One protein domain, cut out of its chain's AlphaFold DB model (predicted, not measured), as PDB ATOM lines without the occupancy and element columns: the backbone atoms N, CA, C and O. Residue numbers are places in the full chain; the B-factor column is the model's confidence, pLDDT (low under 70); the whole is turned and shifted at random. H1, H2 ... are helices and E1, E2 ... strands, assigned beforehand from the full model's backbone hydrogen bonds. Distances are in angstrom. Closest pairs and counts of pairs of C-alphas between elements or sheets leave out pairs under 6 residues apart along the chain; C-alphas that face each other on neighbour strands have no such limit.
ATOM      1  N   LYS A  17     -46.792  11.735 102.501       81.88
ATOM      2  CA  LYS A  17     -45.906  10.764 101.869       81.88
ATOM      3  C   LYS A  17     -44.488  11.128 102.271       81.88
ATOM      4  O   LYS A  17     -44.017  12.202 101.908       81.88
ATOM      5  N   ILE A  18     -43.847  10.249 103.027       85.75
ATOM      6  CA  ILE A  18     -42.468  10.418 103.467       85.75
ATOM      7  C   ILE A  18     -41.662   9.283 102.857       85.75
ATOM      8  O   ILE A  18     -41.967   8.111 103.065       85.75
ATOM      9  N   ASN A  19     -40.615   9.626 102.124       88.94
ATOM     10  CA  ASN A  19     -39.611   8.676 101.686       88.94
ATOM     11  C   ASN A  19     -38.537   8.578 102.762       88.94
ATOM     12  O   ASN A  19     -37.785   9.522 102.994       88.94
ATOM     13  N   LEU A  20     -38.468   7.428 103.426       90.56
ATOM     14  CA  LEU A  20     -37.452   7.136 104.426       90.56
ATOM     15  C   LEU A  20     -36.245   6.490 103.779       90.56
ATOM     16  O   LEU A  20     -36.365   5.425 103.185       90.56
ATOM     17  N   SER A  21     -35.082   7.102 103.957       90.88
ATOM     18  CA  SER A  21     -33.796   6.510 103.616       90.88
ATOM     19  C   SER A  21     -33.149   5.950 104.878       90.88
ATOM     20  O   SER A  21     -32.962   6.666 105.864       90.88
ATOM     21  N   PHE A  22     -32.773   4.677 104.850       90.19
ATOM     22  CA  PHE A  22     -32.011   4.027 105.916       90.19
ATOM     23  C   PHE A  22     -30.989   3.066 105.314       90.19
ATOM     24  O   PHE A  22     -31.129   2.611 104.183       90.19
ATOM     25  N   ALA A  23     -29.942   2.758 106.068       88.12
ATOM     26  CA  ALA A  23     -28.961   1.752 105.706       88.12
ATOM     27  C   ALA A  23     -29.136   0.501 106.562       88.12
ATOM     28  O   ALA A  23     -29.340   0.594 107.771       88.12
ATOM     29  N   VAL A  24     -29.010  -0.664 105.938       86.69
ATOM     30  CA  VAL A  24     -28.857  -1.946 106.620       86.69
ATOM     31  C   VAL A  24     -27.367  -2.264 106.667       86.69
ATOM     32  O   VAL A  24     -26.696  -2.397 105.641       86.69
ATOM     33  N   GLU A  25     -26.836  -2.340 107.880       84.19
ATOM     34  CA  GLU A  25     -25.446  -2.681 108.141       84.19
ATOM     35  C   GLU A  25     -25.204  -4.188 107.979       84.19
ATOM     36  O   GLU A  25     -26.109  -5.019 108.059       84.19
ATOM     37  N   LYS A  26     -23.933  -4.577 107.844       81.00
ATOM     38  CA  LYS A  26     -23.504  -5.981 107.659       81.00
ATOM     39  C   LYS A  26     -23.957  -6.938 108.772       81.00
ATOM     40  O   LYS A  26     -23.966  -8.154 108.582       81.00
ATOM     41  N   ASN A  27     -24.248  -6.403 109.956       77.19
ATOM     42  CA  ASN A  27     -24.724  -7.138 111.131       77.19
ATOM     43  C   ASN A  27     -26.266  -7.240 111.198       77.19
ATOM     44  O   ASN A  27     -26.794  -7.814 112.156       77.19
ATOM     45  N   GLY A  28     -26.967  -6.695 110.196       75.81
ATOM     46  CA  GLY A  28     -28.424  -6.624 110.112       75.81
ATOM     47  C   GLY A  28     -29.046  -5.482 110.920       75.81
ATOM     48  O   GLY A  28     -30.271  -5.426 111.026       75.81
ATOM     49  N   SER A  29     -28.236  -4.601 111.521       82.19
ATOM     50  CA  SER A  29     -28.725  -3.395 112.195       82.19
ATOM     51  C   SER A  29     -29.158  -2.343 111.180       82.19
ATOM     52  O   SER A  29     -28.585  -2.240 110.097       82.19
ATOM     53  N   VAL A  30     -30.152  -1.541 111.553       86.44
ATOM     54  CA  VAL A  30     -30.705  -0.479 110.711       86.44
ATOM     55  C   VAL A  30     -30.245   0.882 111.224       86.44
ATOM     56  O   VAL A  30     -30.406   1.190 112.403       86.44
ATOM     57  N   SER A  31     -29.711   1.701 110.323       87.00
ATOM     58  CA  SER A  31     -29.278   3.074 110.574       87.00
ATOM     59  C   SER A  31     -30.157   4.027 109.772       87.00
ATOM     60  O   SER A  31     -30.113   4.019 108.542       87.00
ATOM     61  N   TYR A  32     -30.954   4.859 110.440       87.88
ATOM     62  CA  TYR A  32     -31.706   5.918 109.765       87.88
ATOM     63  C   TYR A  32     -30.748   6.938 109.127       87.88
ATOM     64  O   TYR A  32     -29.733   7.286 109.730       87.88
ATOM     65  N   LEU A  33     -31.055   7.391 107.906       88.81
ATOM     66  CA  LEU A  33     -30.256   8.387 107.185       88.81
ATOM     67  C   LEU A  33     -30.991   9.718 107.099       88.81
ATOM     68  O   LEU A  33     -30.468  10.732 107.545       88.81
ATOM     69  N   GLN A  34     -32.179   9.711 106.495       90.44
ATOM     70  CA  GLN A  34     -32.967  10.918 106.261       90.44
ATOM     71  C   GLN A  34     -34.406  10.579 105.867       90.44
ATOM     72  O   GLN A  34     -34.715   9.452 105.468       90.44
ATOM     73  N   SER A  35     -35.267  11.588 105.925       88.94
ATOM     74  CA  SER A  35     -36.639  11.558 105.434       88.94
ATOM     75  C   SER A  35     -36.869  12.699 104.449       88.94
ATOM     76  O   SER A  35     -36.361  13.804 104.640       88.94
ATOM     77  N   GLU A  36     -37.630  12.428 103.391       88.50
ATOM     78  CA  GLU A  36     -38.064  13.445 102.436       88.50
ATOM     79  C   GLU A  36     -39.595  13.408 102.266       88.50
ATOM     80  O   GLU A  36     -40.129  12.364 101.881       88.50
ATOM     81  N   PRO A  37     -40.320  14.512 102.543       86.69
ATOM     82  CA  PRO A  37     -39.814  15.788 103.061       86.69
ATOM     83  C   PRO A  37     -39.280  15.657 104.495       86.69
ATOM     84  O   PRO A  37     -39.616  14.704 105.198       86.69
ATOM     85  N   ALA A  38     -38.471  16.631 104.923       85.06
ATOM     86  CA  ALA A  38     -38.006  16.696 106.303       85.06
ATOM     87  C   ALA A  38     -39.204  16.740 107.262       85.06
ATOM     88  O   ALA A  38     -40.170  17.478 107.050       85.06
ATOM     89  N   ILE A  39     -39.128  15.934 108.313       85.69
ATOM     90  CA  ILE A  39     -40.177  15.780 109.320       85.69
ATOM     91  C   ILE A  39     -39.768  16.419 110.644       85.69
ATOM     92  O   ILE A  39     -38.597  16.680 110.906       85.69
ATOM     93  N   GLU A  40     -40.748  16.639 111.513       85.94
ATOM     94  CA  GLU A  40     -40.496  17.141 112.859       85.94
ATOM     95  C   GLU A  40     -39.780  16.098 113.736       85.94
ATOM     96  O   GLU A  40     -40.034  14.892 113.641       85.94
ATOM     97  N   GLN A  41     -38.941  16.569 114.665       85.94
ATOM     98  CA  GLN A  41     -38.151  15.717 115.566       85.94
ATOM     99  C   GLN A  41     -38.958  14.645 116.332       85.94
ATOM    100  O   GLN A  41     -38.438  13.541 116.512       85.94
ATOM    101  N   PRO A  42     -40.194  14.899 116.819       85.69
ATOM    102  CA  PRO A  42     -40.975  13.860 117.489       85.69
ATOM    103  C   PRO A  42     -41.313  12.687 116.562       85.69
ATOM    104  O   PRO A  42     -41.240  11.532 116.981       85.69
ATOM    105  N   LEU A  43     -41.638  12.979 115.300       84.56
ATOM    106  CA  LEU A  43     -41.965  11.967 114.300       84.56
ATOM    107  C   LEU A  43     -40.713  11.193 113.874       84.56
ATOM    108  O   LEU A  43     -40.751   9.971 113.764       84.56
ATOM    109  N   GLU A  44     -39.582  11.880 113.721       85.56
ATOM    110  CA  GLU A  44     -38.293  11.247 113.432       85.56
ATOM    111  C   GLU A  44     -37.872  10.247 114.518       85.56
ATOM    112  O   GLU A  44     -37.500   9.112 114.212       85.56
ATOM    113  N   LYS A  45     -38.005  10.617 115.799       88.00
ATOM    114  CA  LYS A  45     -37.727   9.712 116.928       88.00
ATOM    115  C   LYS A  45     -38.585   8.455 116.876       88.00
ATOM    116  O   LYS A  45     -38.089   7.357 117.130       88.00
ATOM    117  N   GLU A  46     -39.862   8.610 116.542       87.31
ATOM    118  CA  GLU A  46     -40.777   7.481 116.418       87.31
ATOM    119  C   GLU A  46     -40.390   6.571 115.246       87.31
ATOM    120  O   GLU A  46     -40.376   5.350 115.396       87.31
ATOM    121  N   ILE A  47     -39.979   7.141 114.113       85.88
ATOM    122  CA  ILE A  47     -39.500   6.379 112.955       85.88
ATOM    123  C   ILE A  47     -38.238   5.587 113.298       85.88
ATOM    124  O   ILE A  47     -38.184   4.387 113.030       85.88
ATOM    125  N   ILE A  48     -37.254   6.207 113.952       86.19
ATOM    126  CA  ILE A  48     -36.028   5.527 114.401       86.19
ATOM    127  C   ILE A  48     -36.373   4.373 115.349       86.19
ATOM    128  O   ILE A  48     -35.838   3.268 115.213       86.19
ATOM    129  N   ARG A  49     -37.304   4.592 116.283       89.12
ATOM    130  CA  ARG A  49     -37.766   3.560 117.217       89.12
ATOM    131  C   ARG A  49     -38.442   2.405 116.482       89.12
ATOM    132  O   ARG A  49     -38.160   1.248 116.780       89.12
ATOM    133  N   VAL A  50     -39.314   2.694 115.516       85.88
ATOM    134  CA  VAL A  50     -40.011   1.675 114.720       85.88
ATOM    135  C   VAL A  50     -39.030   0.874 113.868       85.88
ATOM    136  O   VAL A  50     -39.094  -0.354 113.901       85.88
ATOM    137  N   LEU A  51     -38.089   1.534 113.186       83.12
ATOM    138  CA  LEU A  51     -37.026   0.877 112.415       83.12
ATOM    139  C   LEU A  51     -36.169  -0.038 113.299       83.12
ATOM    140  O   LEU A  51     -35.835  -1.147 112.894       83.12
ATOM    141  N   SER A  52     -35.882   0.393 114.530       81.50
ATOM    142  CA  SER A  52     -35.130  -0.402 115.511       81.50
ATOM    143  C   SER A  52     -35.910  -1.610 116.045       81.50
ATOM    144  O   SER A  52     -35.308  -2.567 116.525       81.50
ATOM    145  N   LEU A  53     -37.247  -1.578 115.981       83.25
ATOM    146  CA  LEU A  53     -38.128  -2.687 116.369       83.25
ATOM    147  C   LEU A  53     -38.418  -3.659 115.223       83.25
ATOM    148  O   LEU A  53     -39.075  -4.680 115.444       83.25
ATOM    149  N   CYS A  54     -38.008  -3.339 113.999       74.56
ATOM    150  CA  CYS A  54     -38.123  -4.272 112.894       74.56
ATOM    151  C   CYS A  54     -37.175  -5.462 113.122       74.56
ATOM    152  O   CYS A  54     -36.088  -5.289 113.678       74.56
ATOM    153  N   PRO A  55     -37.563  -6.681 112.702       73.38
ATOM    154  CA  PRO A  55     -36.640  -7.809 112.717       73.38
ATOM    155  C   PRO A  55     -35.395  -7.451 111.902       73.38
ATOM    156  O   PRO A  55     -35.489  -6.669 110.956       73.38
ATOM    157  N   LYS A  56     -34.237  -8.014 112.267       70.38
ATOM    158  CA  LYS A  56     -32.990  -7.773 111.530       70.38
ATOM    159  C   LYS A  56     -33.222  -8.022 110.048       70.38
ATOM    160  O   LYS A  56     -33.652  -9.108 109.655       70.38
ATOM    161  N   TRP A  57     -32.939  -7.004 109.252       70.50
ATOM    162  CA  TRP A  57     -33.076  -7.093 107.812       70.50
ATOM    163  C   TRP A  57     -31.968  -8.014 107.315       70.50
ATOM    164  O   TRP A  57     -30.812  -7.867 107.719       70.50
ATOM    165  N   GLN A  58     -32.325  -9.006 106.501       63.19
ATOM    166  CA  GLN A  58     -31.320  -9.822 105.834       63.19
ATOM    167  C   GLN A  58     -30.664  -8.927 104.778       63.19
ATOM    168  O   GLN A  58     -31.366  -8.510 103.856       63.19
ATOM    169  N   PRO A  59     -29.371  -8.573 104.923       63.06
ATOM    170  CA  PRO A  59     -28.678  -7.848 103.868       63.06
ATOM    171  C   PRO A  59     -28.728  -8.707 102.605       63.06
ATOM    172  O   PRO A  59     -28.671  -9.939 102.701       63.06
ATOM    173  N   GLY A  60     -28.862  -8.079 101.438       58.25
ATOM    174  CA  GLY A  60     -28.852  -8.802 100.179       58.25
ATOM    175  C   GLY A  60     -27.638  -9.728 100.116       58.25
ATOM    176  O   GLY A  60     -26.504  -9.326 100.381       58.25
ATOM    177  N   ASN A  61     -27.859 -10.994  99.759       57.22
ATOM    178  CA  ASN A  61     -26.777 -11.922  99.427       57.22
ATOM    179  C   ASN A  61     -26.210 -11.563  98.041       57.22
ATOM    180  O   ASN A  61     -26.195 -12.384  97.127       57.22
ATOM    181  N   GLN A  62     -25.777 -10.316  97.856       51.53
ATOM    182  CA  GLN A  62     -25.068  -9.887  96.662       51.53
ATOM    183  C   GLN A  62     -23.584 -10.228  96.856       51.53
ATOM    184  O   GLN A  62     -22.780  -9.408  97.281       51.53
ATOM    185  N   THR A  63     -23.254 -11.493  96.583       50.34
ATOM    186  CA  THR A  63     -21.896 -11.961  96.248       50.34
ATOM    187  C   THR A  63     -20.831 -11.789  97.345       50.34
ATOM    188  O   THR A  63     -20.142 -10.779  97.380       50.34
ATOM    189  N   GLU A  64     -20.652 -12.802  98.208       60.59
ATOM    190  CA  GLU A  64     -19.512 -13.068  99.133       60.59
ATOM    191  C   GLU A  64     -18.995 -11.939 100.059       60.59
ATOM    192  O   GLU A  64     -18.192 -12.181 100.961       60.59
ATOM    193  N   LYS A  65     -19.480 -10.708  99.925       59.19
ATOM    194  CA  LYS A  65     -19.092  -9.545 100.710       59.19
ATOM    195  C   LYS A  65     -20.351  -8.991 101.337       59.19
ATOM    196  O   LYS A  65     -21.197  -8.421 100.664       59.19
ATOM    197  N   LYS A  66     -20.455  -9.107 102.662       59.31
ATOM    198  CA  LYS A  66     -21.442  -8.334 103.422       59.31
ATOM    199  C   LYS A  66     -21.155  -6.862 103.137       59.31
ATOM    200  O   LYS A  66     -20.109  -6.359 103.560       59.31
ATOM    201  N   LEU A  67     -22.019  -6.197 102.385       68.19
ATOM    202  CA  LEU A  67     -21.941  -4.769 102.101       68.19
ATOM    203  C   LEU A  67     -23.019  -4.046 102.907       68.19
ATOM    204  O   LEU A  67     -23.999  -4.647 103.338       68.19
ATOM    205  N   ARG A  68     -22.777  -2.764 103.182       80.94
ATOM    206  CA  ARG A  68     -23.803  -1.875 103.723       80.94
ATOM    207  C   ARG A  68     -24.714  -1.503 102.560       80.94
ATOM    208  O   ARG A  68     -24.219  -0.992 101.557       80.94
ATOM    209  N   GLU A  69     -26.004  -1.754 102.700       82.31
ATOM    210  CA  GLU A  69     -26.993  -1.493 101.652       82.31
ATOM    211  C   GLU A  69     -27.930  -0.372 102.090       82.31
ATOM    212  O   GLU A  69     -28.411  -0.361 103.223       82.31
ATOM    213  N   GLN A  70     -28.181   0.585 101.200       85.62
ATOM    214  CA  GLN A  70     -29.138   1.660 101.438       85.62
ATOM    215  C   GLN A  70     -30.495   1.286 100.848       85.62
ATOM    216  O   GLN A  70     -30.591   0.886  99.690       85.62
TER     217      GLN A  70
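This is residues 17 to 70 of the 78 residues of an uncharacterized protein of Flavobacterium sp. MDT1-60 (UniProt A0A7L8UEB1). A hairpin of two antiparallel strands, E1 and E2, has one helix, H1, packed over it, mainly along E2. After the helix a long loop, residues 54 to 70, runs past the hairpin's turn and folds back, and its residues 69 to 70 make a short antiparallel pairing with the end of E1. The printed part has 54 residues with two named strands and one named helix, in the order E1, E2, H1, and its class is mixed, helices and strands. It is only just loose, close to compact, with a radius of gyration of the C-alphas of 12.4 A, and only just elongated, spanning 39 by 20 by 14 A.

E1, residues 17 to 24, is 21.8 A long from C-alpha 17 at (-45.906, 10.764, 101.869) to C-alpha 24 at (-28.857, -1.946, 106.620). E2 holds residues 30 to 36 and measures 17.8 A. H1, residues 41 to 53, measures 18.4 A and ends with C-alpha 53 at (-38.128, -2.687, 116.369).

E1 and E2 form a hairpin with a tight link of 5 residues, and their directions differ by 153 degrees. N 21 and O 34 are within hydrogen-bond range at 2.8 A, as are N 31 and O 23 at 2.8 A. A tight link of 4 residues joins E2 to H1. The closest C-alphas of E2 and H1, those of Tyr 32 and Ile 48, are 6.4 A apart. E1 and H1 are apart. In H1 every O i to N i+4 pair is within hydrogen-bond range.

The two C-alphas farthest apart, those of Glu 40 and Glu 64, are 39.3 A from each other. The printed part has no cut, and neither link between named elements is long. The mean pLDDT of the printed part is 79.7, and residues 58 to 67 are under 70.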